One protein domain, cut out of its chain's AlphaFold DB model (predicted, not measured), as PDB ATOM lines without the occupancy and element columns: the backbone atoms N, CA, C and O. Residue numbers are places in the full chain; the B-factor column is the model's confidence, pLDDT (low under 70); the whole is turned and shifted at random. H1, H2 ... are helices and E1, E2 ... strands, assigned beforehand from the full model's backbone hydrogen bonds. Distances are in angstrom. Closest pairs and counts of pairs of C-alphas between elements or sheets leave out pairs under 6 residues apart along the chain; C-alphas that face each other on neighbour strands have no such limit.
ATOM      1  N   LYS A   2     200.121  90.103  69.643       81.31
ATOM      2  CA  LYS A   2     199.594  90.554  70.957       81.31
ATOM      3  C   LYS A   2     200.690  91.074  71.910       81.31
ATOM      4  O   LYS A   2     200.610  92.198  72.385       81.31
ATOM      5  N   LYS A   3     201.769  90.302  72.107       82.25
ATOM      6  CA  LYS A   3     202.909  90.694  72.963       82.25
ATOM      7  C   LYS A   3     203.639  91.954  72.479       82.25
ATOM      8  O   LYS A   3     204.002  92.794  73.291       82.25
ATOM      9  N   GLU A   4     203.818  92.104  71.165       86.81
ATOM     10  CA  GLU A   4     204.397  93.326  70.582       86.81
ATOM     11  C   GLU A   4     203.489  94.531  70.830       86.81
ATOM     12  O   GLU A   4     203.979  95.584  71.218       86.81
ATOM     13  N   TRP A   5     202.171  94.373  70.667       88.06
ATOM     14  CA  TRP A   5     201.209  95.441  70.924       88.06
ATOM     15  C   TRP A   5     201.258  95.922  72.379       88.06
ATOM     16  O   TRP A   5     201.408  97.118  72.629       88.06
ATOM     17  N   LEU A   6     201.240  94.989  73.339       86.44
ATOM     18  CA  LEU A   6     201.368  95.305  74.766       86.44
ATOM     19  C   LEU A   6     202.648  96.093  75.068       86.44
ATOM     20  O   LEU A   6     202.604  97.083  75.796       86.44
ATOM     21  N   GLN A   7     203.775  95.704  74.465       85.50
ATOM     22  CA  GLN A   7     205.053  96.402  74.626       85.50
ATOM     23  C   GLN A   7     205.040  97.807  74.006       85.50
ATOM     24  O   GLN A   7     205.535  98.753  74.618       85.50
ATOM     25  N   LEU A   8     204.452  97.966  72.815       86.06
ATOM     26  CA  LEU A   8     204.322  99.261  72.136       86.06
ATOM     27  C   LEU A   8     203.478 100.254  72.951       86.06
ATOM     28  O   LEU A   8     203.805 101.447  73.038       86.06
ATOM     29  N   SER A   9     202.408  99.757  73.565       82.31
ATOM     30  CA  SER A   9     201.489 100.538  74.392       82.31
ATOM     31  C   SER A   9     201.912 100.673  75.859       82.31
ATOM     32  O   SER A   9     201.411 101.563  76.536       82.31
ATOM     33  N   GLN A  10     202.864  99.860  76.332       87.06
ATOM     34  CA  GLN A  10     203.310  99.792  77.733       87.06
ATOM     35  C   GLN A  10     202.178  99.452  78.721       87.06
ATOM     36  O   GLN A  10     202.088 100.047  79.798       87.06
ATOM     37  N   TRP A  11     201.320  98.503  78.342       86.19
ATOM     38  CA  TRP A  11     200.287  97.946  79.220       86.19
ATOM     39  C   TRP A  11     200.869  96.902  80.176       86.19
ATOM     40  O   TRP A  11     201.745  96.123  79.792       86.19
ATOM     41  N   TYR A  12     200.351  96.864  81.401       82.31
ATOM     42  CA  TYR A  12     200.710  95.905  82.444       82.31
ATOM     43  C   TYR A  12     199.496  95.572  83.329       82.31
ATOM     44  O   TYR A  12     198.502  96.303  83.327       82.31
ATOM     45  N   ARG A  13     199.584  94.459  84.064       79.81
ATOM     46  CA  ARG A  13     198.576  94.020  85.040       79.81
ATOM     47  C   ARG A  13     198.881  94.596  86.422       79.81
ATOM     48  O   ARG A  13     200.046  94.634  86.818       79.81
ATOM     49  N   VAL A  14     197.851  95.086  87.106       72.06
ATOM     50  CA  VAL A  14     197.965  95.684  88.449       72.06
ATOM     51  C   VAL A  14     197.796  94.625  89.542       72.06
ATOM     52  O   VAL A  14     198.430  94.716  90.589       72.06
ATOM     53  N   ASP A  15     196.998  93.595  89.276       67.81
ATOM     54  CA  ASP A  15     196.817  92.422  90.119       67.81
ATOM     55  C   ASP A  15     198.030  91.487  89.999       67.81
ATOM     56  O   ASP A  15     198.384  90.988  88.933       67.81
ATOM     57  N   SER A  16     198.737  91.298  91.108       54.12
ATOM     58  CA  SER A  16     200.099  90.759  91.114       54.12
ATOM     59  C   SER A  16     200.237  89.242  90.908       54.12
ATOM     60  O   SER A  16     201.363  88.754  90.987       54.12
ATOM     61  N   ASP A  17     199.155  88.506  90.626       50.78
ATOM     62  CA  ASP A  17     199.174  87.032  90.544       50.78
ATOM     63  C   ASP A  17     198.972  86.445  89.130       50.78
ATOM     64  O   ASP A  17     199.355  85.297  88.902       50.78
ATOM     65  N   GLU A  18     198.462  87.206  88.154       53.44
ATOM     66  CA  GLU A  18     198.344  86.741  86.762       53.44
ATOM     67  C   GLU A  18     199.475  87.309  85.900       53.44
ATOM     68  O   GLU A  18     199.649  88.524  85.753       53.44
ATOM     69  N   SER A  19     200.279  86.431  85.294       58.44
ATOM     70  CA  SER A  19     201.344  86.892  84.412       58.44
ATOM     71  C   SER A  19     200.746  87.437  83.110       58.44
ATOM     72  O   SER A  19     199.761  86.923  82.581       58.44
ATOM     73  N   VAL A  20     201.386  88.447  82.509       60.69
ATOM     74  CA  VAL A  20     201.029  88.916  81.153       60.69
ATOM     75  C   VAL A  20     200.998  87.753  80.145       60.69
ATOM     76  O   VAL A  20     200.253  87.801  79.165       60.69
ATOM     77  N   ASP A  21     201.786  86.699  80.382       63.62
ATOM     78  CA  ASP A  21     201.824  85.506  79.542       63.62
ATOM     79  C   ASP A  21     200.547  84.640  79.668       63.62
ATOM     80  O   ASP A  21     200.133  84.057  78.662       63.62
ATOM     81  N   ASP A  22     199.856  84.642  80.814       61.81
ATOM     82  CA  ASP A  22     198.559  83.967  80.987       61.81
ATOM     83  C   ASP A  22     197.472  84.653  80.147       61.81
ATOM     84  O   ASP A  22     196.742  83.994  79.403       61.81
ATOM     85  N   TYR A  23     197.447  85.990  80.112       61.97
ATOM     86  CA  TYR A  23     196.521  86.743  79.256       61.97
ATOM     87  C   TYR A  23     196.776  86.542  77.756       61.97
ATOM     88  O   TYR A  23     195.845  86.501  76.946       61.97
ATOM     89  N   LEU A  24     198.040  86.389  77.345       62.97
ATOM     90  CA  LEU A  24     198.364  86.098  75.945       62.97
ATOM     91  C   LEU A  24     197.725  84.785  75.461       62.97
ATOM     92  O   LEU A  24     197.505  84.644  74.252       62.97
ATOM     93  N   SER A  25     197.405  83.873  76.387       62.75
ATOM     94  CA  SER A  25     196.731  82.601  76.121       62.75
ATOM     95  C   SER A  25     195.199  82.694  76.080       62.75
ATOM     96  O   SER A  25     194.562  81.817  75.494       62.75
ATOM     97  N   LEU A  26     194.602  83.772  76.609       57.72
ATOM     98  CA  LEU A  26     193.152  83.955  76.621       57.72
ATOM     99  C   LEU A  26     192.600  84.267  75.215       57.72
ATOM    100  O   LEU A  26     193.230  84.993  74.418       57.72
ATOM    101  N   PRO A  27     191.413  83.730  74.871       54.22
ATOM    102  CA  PRO A  27     190.735  84.085  73.636       54.22
ATOM    103  C   PRO A  27     190.435  85.596  73.616       54.22
ATOM    104  O   PRO A  27     190.192  86.197  74.657       54.22
ATOM    105  N   PRO A  28     190.456  86.241  72.433       50.81
ATOM    106  CA  PRO A  28     190.320  87.699  72.295       50.81
ATOM    107  C   PRO A  28     188.994  88.276  72.827       50.81
ATOM    108  O   PRO A  28     188.891  89.485  72.989       50.81
ATOM    109  N   TYR A  29     188.016  87.415  73.120       46.19
ATOM    110  CA  TYR A  29     186.738  87.741  73.742       46.19
ATOM    111  C   TYR A  29     186.378  86.650  74.760       46.19
ATOM    112  O   TYR A  29     185.507  85.823  74.499       46.19
ATOM    113  N   SER A  30     187.057  86.587  75.908       42.47
ATOM    114  CA  SER A  30     186.459  85.908  77.061       42.47
ATOM    115  C   SER A  30     185.518  86.900  77.739       42.47
ATOM    116  O   SER A  30     185.950  87.772  78.487       42.47
ATOM    117  N   SER A  31     184.219  86.760  77.496       38.91
ATOM    118  CA  SER A  31     183.164  87.415  78.283       38.91
ATOM    119  C   SER A  31     183.091  86.905  79.732       38.91
ATOM    120  O   SER A  31     182.147  87.225  80.443       38.91
ATOM    121  N   GLU A  32     184.039  86.064  80.154       36.22
ATOM    122  CA  GLU A  32     183.973  85.269  81.384       36.22
ATOM    123  C   GLU A  32     184.497  85.985  82.634       36.22
ATOM    124  O   GLU A  32     184.365  85.439  83.721       36.22
ATOM    125  N   VAL A  33     185.000  87.219  82.528       41.31
ATOM    126  CA  VAL A  33     185.313  88.045  83.710       41.31
ATOM    127  C   VAL A  33     184.291  89.172  83.826       41.31
ATOM    128  O   VAL A  33     184.598  90.354  83.722       41.31
ATOM    129  N   VAL A  34     183.023  88.796  83.971       37.19
ATOM    130  CA  VAL A  34     182.013  89.678  84.564       37.19
ATOM    131  C   VAL A  34     181.600  88.996  85.852       37.19
ATOM    132  O   VAL A  34     180.591  88.296  85.903       37.19
ATOM    133  N   GLU A  35     182.433  89.123  86.884       37.09
ATOM    134  CA  GLU A  35     182.000  88.719  88.215       37.09
ATOM    135  C   GLU A  35     180.831  89.615  88.630       37.09
ATOM    136  O   GLU A  35     180.887  90.846  88.576       37.09
ATOM    137  N   SER A  36     179.722  88.975  88.993       36.91
ATOM    138  CA  SER A  36     178.576  89.614  89.618       36.91
ATOM    139  C   SER A  36     178.972  90.061  91.029       36.91
ATOM    140  O   SER A  36     178.911  89.273  91.971       36.91
ATOM    141  N   GLY A  37     179.403  91.312  91.158       42.34
ATOM    142  CA  GLY A  37     179.777  91.970  92.410       42.34
ATOM    143  C   GLY A  37     179.956  93.480  92.196       42.34
ATOM    144  O   GLY A  37     179.950  93.923  91.041       42.34
ATOM    145  N   PRO A  38     180.075  94.285  93.271       44.41
ATOM    146  CA  PRO A  38     180.395  95.704  93.140       44.41
ATOM    147  C   PRO A  38     181.697  95.854  92.352       44.41
ATOM    148  O   PRO A  38     182.696  95.204  92.665       44.41
ATOM    149  N   ARG A  39     181.678  96.684  91.304       52.81
ATOM    150  CA  ARG A  39     182.825  96.817  90.383       52.81
ATOM    151  C   ARG A  39     184.007  97.555  91.013       52.81
ATOM    152  O   ARG A  39     185.103  97.511  90.463       52.81
ATOM    153  N   SER A  62     196.455  98.446  83.497       81.38
ATOM    154  CA  SER A  62     196.943  99.826  83.513       81.38
ATOM    155  C   SER A  62     198.054 100.026  82.478       81.38
ATOM    156  O   SER A  62     198.635  99.069  81.960       81.38
ATOM    157  N   ALA A  63     198.349 101.280  82.144       82.62
ATOM    158  CA  ALA A  63     199.375 101.635  81.175       82.62
ATOM    159  C   ALA A  63     200.302 102.714  81.728       82.62
ATOM    160  O   ALA A  63     199.863 103.728  82.264       82.62
ATOM    161  N   VAL A  64     201.606 102.527  81.521       82.94
ATOM    162  CA  VAL A  64     202.640 103.478  81.972       82.94
ATOM    163  C   VAL A  64     202.559 104.804  81.199       82.94
ATOM    164  O   VAL A  64     202.906 105.878  81.706       82.94
ATOM    165  N   LYS A  65     202.100 104.751  79.943       86.81
ATOM    166  CA  LYS A  65     201.884 105.935  79.106       86.81
ATOM    167  C   LYS A  65     200.579 106.620  79.495       86.81
ATOM    168  O   LYS A  65     199.510 106.076  79.269       86.81
ATOM    169  N   THR A  66     200.685 107.859  79.967       87.06
ATOM    170  CA  THR A  66     199.544 108.705  80.377       87.06
ATOM    171  C   THR A  66     199.111 109.706  79.297       87.06
ATOM    172  O   THR A  66     198.143 110.429  79.475       87.06
ATOM    173  N   THR A  67     199.817 109.759  78.165       86.62
ATOM    174  CA  THR A  67     199.535 110.629  77.002       86.62
ATOM    175  C   THR A  67     199.434 109.781  75.735       86.62
ATOM    176  O   THR A  67     200.112 110.024  74.736       86.62
ATOM    177  N   ASN A  68     198.699 108.673  75.831       74.81
ATOM    178  CA  ASN A  68     198.495 107.746  74.722       74.81
ATOM    179  C   ASN A  68     197.631 108.414  73.633       74.81
ATOM    180  O   ASN A  68     196.935 109.386  73.912       74.81
ATOM    181  N   PHE A  69     197.688 107.923  72.391       81.50
ATOM    182  CA  PHE A  69     196.915 108.538  71.296       81.50
ATOM    183  C   PHE A  69     195.404 108.234  71.382       81.50
ATOM    184  O   PHE A  69     194.610 108.940  70.764       81.50
ATOM    185  N   VAL A  70     195.034 107.166  72.099       83.38
ATOM    186  CA  VAL A  70     193.653 106.694  72.263       83.38
ATOM    187  C   VAL A  70     192.823 107.609  73.157       83.38
ATOM    188  O   VAL A  70     193.362 108.378  73.957       83.38
ATOM    189  N   SER A  71     191.504 107.483  73.054       83.25
ATOM    190  CA  SER A  71     190.550 108.108  73.958       83.25
ATOM    191  C   SER A  71     190.778 107.704  75.418       83.25
ATOM    192  O   SER A  71     191.289 106.622  75.731       83.25
ATOM    193  N   GLY A  72     190.297 108.549  76.332       80.75
ATOM    194  CA  GLY A  72     190.282 108.243  77.759       80.75
ATOM    195  C   GLY A  72     189.513 106.963  78.089       80.75
ATOM    196  O   GLY A  72     189.847 106.315  79.073       80.75
ATOM    197  N   TYR A  73     188.541 106.563  77.259       82.38
ATOM    198  CA  TYR A  73     187.819 105.300  77.417       82.38
ATOM    199  C   TYR A  73     188.721 104.095  77.145       82.38
ATOM    200  O   TYR A  73     188.865 103.239  78.013       82.38
ATOM    201  N   ALA A  74     189.367 104.030  75.979       84.25
ATOM    202  CA  ALA A  74     190.245 102.908  75.656       84.25
ATOM    203  C   ALA A  74     191.457 102.842  76.596       84.25
ATOM    204  O   ALA A  74     191.879 101.755  76.989       84.25
ATOM    205  N   GLN A  75     191.968 104.000  77.025       84.88
ATOM    206  CA  GLN A  75     193.005 104.087  78.053       84.88
ATOM    207  C   GLN A  75     192.525 103.602  79.434       84.88
ATOM    208  O   GLN A  75     193.346 103.092  80.198       84.88
ATOM    209  N   LEU A  76     191.234 103.746  79.756       79.75
ATOM    210  CA  LEU A  76     190.610 103.294  81.008       79.75
ATOM    211  C   LEU A  76     190.214 101.806  80.986       79.75
ATOM    212  O   LEU A  76     190.159 101.170  82.037       79.75
ATOM    213  N   LYS A  77     189.948 101.243  79.810       81.94
ATOM    214  CA  LYS A  77     189.645  99.821  79.654       81.94
ATOM    215  C   LYS A  77     190.935  99.016  79.586       81.94
ATOM    216  O   LYS A  77     191.609  98.843  80.593       81.94
ATOM    217  N   ASN A  78     191.327  98.559  78.406       82.19
ATOM    218  CA  ASN A  78     192.345  97.524  78.290       82.19
ATOM    219  C   ASN A  78     193.060  97.571  76.928       82.19
ATOM    220  O   ASN A  78     192.679  98.332  76.032       82.19
ATOM    221  N   PRO A  79     194.090  96.727  76.726       86.50
ATOM    222  CA  PRO A  79     194.859  96.713  75.487       86.50
ATOM    223  C   PRO A  79     194.057  96.400  74.216       86.50
ATOM    224  O   PRO A  79     194.509  96.763  73.125       86.50
ATOM    225  N   ASN A  80     192.906  95.721  74.330       86.00
ATOM    226  CA  ASN A  80     192.061  95.394  73.179       86.00
ATOM    227  C   ASN A  80     191.330  96.637  72.667       86.00
ATOM    228  O   ASN A  80     191.356  96.883  71.464       86.00
ATOM    229  N   GLU A  81     190.757  97.444  73.566       87.44
ATOM    230  CA  GLU A  81     190.158  98.738  73.208       87.44
ATOM    231  C   GLU A  81     191.207  99.680  72.600       87.44
ATOM    232  O   GLU A  81     190.953 100.306  71.573       87.44
ATOM    233  N   ASP A  82     192.431  99.698  73.150       90.06
ATOM    234  CA  ASP A  82     193.541 100.468  72.573       90.06
ATOM    235  C   ASP A  82     193.843 100.033  71.126       90.06
ATOM    236  O   ASP A  82     193.952 100.861  70.216       90.06
ATOM    237  N   MET A  83     193.930  98.723  70.874       91.38
ATOM    238  CA  MET A  83     194.159  98.191  69.526       91.38
ATOM    239  C   MET A  83     193.008  98.503  68.566       91.38
ATOM    240  O   MET A  83     193.260  98.918  67.432       91.38
ATOM    241  N   ALA A  84     191.764  98.311  69.004       91.44
ATOM    242  CA  ALA A  84     190.573  98.559  68.199       91.44
ATOM    243  C   ALA A  84     190.479 100.035  67.790       91.44
ATOM    244  O   ALA A  84     190.325 100.340  66.603       91.44
ATOM    245  N   GLU A  85     190.671 100.950  68.742       92.81
ATOM    246  CA  GLU A  85     190.685 102.384  68.468       92.81
ATOM    247  C   GLU A  85     191.858 102.762  67.551       92.81
ATOM    248  O   GLU A  85     191.666 103.497  66.582       92.81
ATOM    249  N   SER A  86     193.050 102.189  67.760       93.88
ATOM    250  CA  SER A  86     194.207 102.422  66.880       93.88
ATOM    251  C   SER A  86     193.926 102.067  65.429       93.88
ATOM    252  O   SER A  86     194.266 102.824  64.522       93.88
ATOM    253  N   ILE A  87     193.312 100.908  65.193       93.81
ATOM    254  CA  ILE A  87     192.988 100.452  63.843       93.81
ATOM    255  C   ILE A  87     191.899 101.339  63.235       93.81
ATOM    256  O   ILE A  87     192.017 101.713  62.071       93.81
ATOM    257  N   SER A  88     190.890 101.737  64.016       93.88
ATOM    258  CA  SER A  88     189.863 102.681  63.559       93.88
ATOM    259  C   SER A  88     190.478 104.009  63.104       93.88
ATOM    260  O   SER A  88     190.202 104.470  61.997       93.88
ATOM    261  N   TYR A  89     191.393 104.586  63.892       93.56
ATOM    262  CA  TYR A  89     192.104 105.808  63.510       93.56
ATOM    263  C   TYR A  89     193.018 105.611  62.302       93.56
ATOM    264  O   TYR A  89     193.089 106.491  61.453       93.56
ATOM    265  N   PHE A  90     193.680 104.461  62.163       94.56
ATOM    266  CA  PHE A  90     194.493 104.176  60.977       94.56
ATOM    267  C   PHE A  90     193.685 104.271  59.671       94.56
ATOM    268  O   PHE A  90     194.224 104.694  58.649       94.56
ATOM    269  N   LEU A  91     192.405 103.892  59.711       92.56
ATOM    270  CA  LEU A  91     191.491 103.958  58.570       92.56
ATOM    271  C   LEU A  91     190.875 105.356  58.404       92.56
ATOM    272  O   LEU A  91     190.845 105.889  57.298       92.56
ATOM    273  N   ASN A  92     190.402 105.946  59.505       90.94
ATOM    274  CA  ASN A  92     189.486 107.092  59.481       90.94
ATOM    275  C   ASN A  92     190.114 108.437  59.867       90.94
ATOM    276  O   ASN A  92     189.438 109.451  59.761       90.94
ATOM    277  N   ASN A  93     191.342 108.467  60.385       92.44
ATOM    278  CA  ASN A  93     192.109 109.686  60.674       92.44
ATOM    279  C   ASN A  93     193.579 109.300  60.973       92.44
ATOM    280  O   ASN A  93     194.036 109.344  62.125       92.44
ATOM    281  N   PRO A  94     194.326 108.850  59.945       93.12
ATOM    282  CA  PRO A  94     195.666 108.292  60.118       93.12
ATOM    283  C   PRO A  94     196.670 109.311  60.664       93.12
ATOM    284  O   PRO A  94     197.638 108.917  61.317       93.12
ATOM    285  N   ASP A  95     196.439 110.607  60.440       91.69
ATOM    286  CA  ASP A  95     197.301 111.683  60.928       91.69
ATOM    287  C   ASP A  95     197.368 111.724  62.451       91.69
ATOM    288  O   ASP A  95     198.471 111.822  62.993       91.69
ATOM    289  N   LYS A  96     196.235 111.528  63.141       91.00
ATOM    290  CA  LYS A  96     196.196 111.511  64.611       91.00
ATOM    291  C   LYS A  96     196.999 110.360  65.200       91.00
ATOM    292  O   LYS A  96     197.793 110.547  66.122       91.00
ATOM    293  N   LEU A  97     196.858 109.164  64.631       92.81
ATOM    294  CA  LEU A  97     197.647 108.012  65.062       92.81
ATOM    295  C   LEU A  97     199.137 108.211  64.749       92.81
ATOM    296  O   LEU A  97     199.996 107.932  65.587       92.81
ATOM    297  N   ARG A  98     199.457 108.703  63.550       91.69
ATOM    298  CA  ARG A  98     200.833 108.894  63.083       91.69
ATOM    299  C   ARG A  98     201.578 109.966  63.877       91.69
ATOM    300  O   ARG A  98     202.763 109.783  64.153       91.69
ATOM    301  N   SER A  99     200.907 111.055  64.248       88.50
ATOM    302  CA  SER A  99     201.502 112.175  64.982       88.50
ATOM    303  C   SER A  99     201.772 111.841  66.453       88.50
ATOM    304  O   SER A  99     202.793 112.263  66.995       88.50
ATOM    305  N   ARG A 100     200.904 111.046  67.094       86.56
ATOM    306  CA  ARG A 100     200.988 110.742  68.536       86.56
ATOM    307  C   ARG A 100     201.601 109.374  68.857       86.56
ATOM    308  O   ARG A 100     202.223 109.207  69.904       86.56
ATOM    309  N   ALA A 101     201.458 108.386  67.972       90.31
ATOM    310  CA  ALA A 101     201.957 107.028  68.180       90.31
ATOM    311  C   ALA A 101     202.535 106.408  66.890       90.31
ATOM    312  O   ALA A 101     202.038 105.381  66.412       90.31
ATOM    313  N   PRO A 102     203.644 106.952  66.352       92.12
ATOM    314  CA  PRO A 102     204.224 106.497  65.087       92.12
ATOM    315  C   PRO A 102     204.569 105.004  65.092       92.12
ATOM    316  O   PRO A 102     204.366 104.321  64.099       92.12
ATOM    317  N   GLN A 103     205.015 104.443  66.219       92.56
ATOM    318  CA  GLN A 103     205.313 103.010  66.299       92.56
ATOM    319  C   GLN A 103     204.057 102.131  66.166       92.56
ATOM    320  O   GLN A 103     204.126 101.061  65.565       92.56
ATOM    321  N   LYS A 104     202.906 102.584  66.687       93.19
ATOM    322  CA  LYS A 104     201.619 101.892  66.515       93.19
ATOM    323  C   LYS A 104     201.125 102.008  65.078       93.19
ATOM    324  O   LYS A 104     200.715 101.005  64.502       93.19
ATOM    325  N   TYR A 105     201.234 103.201  64.487       94.62
ATOM    326  CA  TYR A 105     200.940 103.433  63.071       94.62
ATOM    327  C   TYR A 105     201.736 102.478  62.171       94.62
ATOM    328  O   TYR A 105     201.167 101.764  61.349       94.62
ATOM    329  N   GLU A 106     203.052 102.415  62.371       94.69
ATOM    330  CA  GLU A 106     203.959 101.546  61.621       94.69
ATOM    331  C   GLU A 106     203.655 100.061  61.842       94.69
ATOM    332  O   GLU A 106     203.686  99.273  60.896       94.69
ATOM    333  N   PHE A 107     203.316  99.668  63.071       94.94
ATOM    334  CA  PHE A 107     202.893  98.305  63.366       94.94
ATOM    335  C   PHE A 107     201.622  97.932  62.595       94.94
ATOM    336  O   PHE A 107     201.600  96.895  61.937       94.94
ATOM    337  N   ILE A 108     200.588  98.779  62.615       95.12
ATOM    338  CA  ILE A 108     199.340  98.518  61.886       95.12
ATOM    339  C   ILE A 108     199.606  98.474  60.383       95.12
ATOM    340  O   ILE A 108     199.260  97.478  59.743       95.12
ATOM    341  N   ARG A 109     200.300  99.479  59.830       94.75
ATOM    342  CA  ARG A 109     200.643  99.529  58.403       94.75
ATOM    343  C   ARG A 109     201.371  98.265  57.964       94.75
ATOM    344  O   ARG A 109     200.940  97.592  57.037       94.75
ATOM    345  N   ASN A 110     202.472  97.933  58.632       93.50
ATOM    346  CA  ASN A 110     203.398  96.914  58.142       93.50
ATOM    347  C   ASN A 110     202.964  95.492  58.537       93.50
ATOM    348  O   ASN A 110     203.181  94.555  57.772       93.50
ATOM    349  N   ARG A 111     202.369  95.300  59.725       92.94
ATOM    350  CA  ARG A 111     202.070  93.964  60.272       92.94
ATOM    351  C   ARG A 111     200.633  93.507  60.052       92.94
ATOM    352  O   ARG A 111     200.425  92.298  59.962       92.94
ATOM    353  N   ILE A 112     199.679  94.437  60.010       92.31
ATOM    354  CA  ILE A 112     198.243  94.138  59.903       92.31
ATOM    355  C   ILE A 112     197.746  94.417  58.484       92.31
ATOM    356  O   ILE A 112     197.118  93.552  57.886       92.31
ATOM    357  N   MET A 113     198.082  95.583  57.931       92.94
ATOM    358  CA  MET A 113     197.567  96.061  56.641       92.94
ATOM    359  C   MET A 113     198.483  95.752  55.449       92.94
ATOM    360  O   MET A 113     198.241  96.227  54.344       92.94
ATOM    361  N   GLY A 114     199.557  94.981  55.647       90.44
ATOM    362  CA  GLY A 114     200.427  94.529  54.553       90.44
ATOM    363  C   GLY A 114     201.125  95.652  53.775       90.44
ATOM    364  O   GLY A 114     201.465  95.467  52.614       90.44
ATOM    365  N   GLY A 115     201.329  96.817  54.391       90.19
ATOM    366  CA  GLY A 115     201.932  98.000  53.772       90.19
ATOM    367  C   GLY A 115     200.930  98.999  53.188       90.19
ATOM    368  O   GLY A 115     201.347 100.101  52.834       90.19
ATOM    369  N   ILE A 116     199.635  98.662  53.129       92.56
ATOM    370  CA  ILE A 116     198.575  99.589  52.706       92.56
ATOM    371  C   ILE A 116     198.495 100.748  53.697       92.56
ATOM    372  O   ILE A 116     198.527 100.535  54.914       92.56
ATOM    373  N   PHE A 117     198.368 101.975  53.194       91.00
ATOM    374  CA  PHE A 117     198.122 103.142  54.034       91.00
ATOM    375  C   PHE A 117     197.076 104.080  53.442       91.00
ATOM    376  O   PHE A 117     196.844 104.117  52.235       91.00
ATOM    377  N   TYR A 118     196.461 104.845  54.337       92.31
ATOM    378  CA  TYR A 118     195.369 105.759  54.046       92.31
ATOM    379  C   TYR A 118     195.862 107.196  54.210       92.31
ATOM    380  O   TYR A 118     196.701 107.487  55.067       92.31
ATOM    381  N   LEU A 119     195.342 108.095  53.384       89.56
ATOM    382  CA  LEU A 119     195.483 109.536  53.533       89.56
ATOM    383  C   LEU A 119     194.086 110.140  53.552       89.56
ATOM    384  O   LEU A 119     193.265 109.794  52.707       89.56
ATOM    385  N   GLN A 120     193.842 111.062  54.478       90.25
ATOM    386  CA  GLN A 120     192.632 111.868  54.452       90.25
ATOM    387  C   GLN A 120     192.950 113.289  54.024       90.25
ATOM    388  O   GLN A 120     193.806 113.946  54.613       90.25
ATOM    389  N   SER A 121     192.253 113.762  52.998       90.69
ATOM    390  CA  SER A 121     192.353 115.134  52.511       90.69
ATOM    391  C   SER A 121     191.054 115.877  52.757       90.69
ATOM    392  O   SER A 121     189.978 115.340  52.539       90.69
TER     393      SER A 121
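This is residues 2 to 39 and 62 to 121 of the 551 residues of an uncharacterized protein of Pelagibaculum spongiae (UniProt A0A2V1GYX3). H4 is the spine of an elongated helical body, with H1 and H6 side by side across it, H1 at its first end and H6 toward its last end. H5 folds back on H6 as a helical hairpin at the last end of H4, with E2 along that end of the body; short H3 packs on the first half of H4, H2 lies at the opposite end of the body from E2, and residues 30 to 39 stick out as a free tail. The 98 printed residues include six named helices and two named strands, in the order H1 E1 H2 H3 H4 H5 H6 E2, mostly helix; neither strand pairs with a named strand. The whole is only just compact, close to loose, with a radius of gyration of the C-alphas of 14.7 A and spans of 48 by 24 by 23 A.

H1, residues 2 to 9, touches the hub H4, residues 79 to 92, about perpendicular at 76 degrees; the closest C-alphas are those of Leu 6 and Pro 79, 6.7 A apart, and H4 touches H1 with residues 79 to 83 alone. H1 also touches H6, residues 102 to 112, at a shallow tilt of 19 degrees, opposite ways, closest at the C-alphas of Leu 8 and Lys 104, 6.8 A apart. Residues 11 to 12 of E1, residues 11 to 13, pair antiparallel with residues 62 to 63. H2, residues 20 to 25, is close to H1 but not clearly touching, with the C-alphas of Lys 2 and Leu 24 closest at 6.8 A. H3, residues 72 to 76, touches residues 81 to 85 of H4 alone, with the C-alphas of Ala 74 and Glu 81 closest at 4.8 A. With residues 86 to 90 alone H4 touches H6, about perpendicular at 86 degrees, closest at the C-alphas of Phe 90 and Tyr 105, 6.8 A apart. H5, residues 94 to 100, and H6 form a hairpin at a steep tilt of 44 degrees, with the C-alphas of Arg 98 and Tyr 105 closest at 5.5 A. The closest C-alphas of H4 and E2, residues 117 to 121, are those of Leu 91 and Tyr 118, 6.2 A apart. Every O i to N i+4 pair is within hydrogen-bond range in H1, H3, H4, H5 and H6; in H2 it is 1 of 2.

H1 begins at C-alpha 2, (199.594, 90.554, 70.957). H4 measures 19.8 A from C-alpha 79, (194.859, 96.713, 75.487), to C-alpha 92; H6 measures 14.7 A and E2 13.4 A, ending at C-alpha 121, (192.353, 115.134, 52.511).

The two C-alphas farthest apart, those of Gly 37 and Ser 121, are 47.8 A apart. Residues 40 to 61 are not printed, and C-alphas 39 and 62 are 16.0 A apart across the cut. Of the links that are printed whole, none is long. Residues 26 to 39 hold no named element, and pLDDT is under 70 at residues 15 to 39; its mean over the printed part is 78.7.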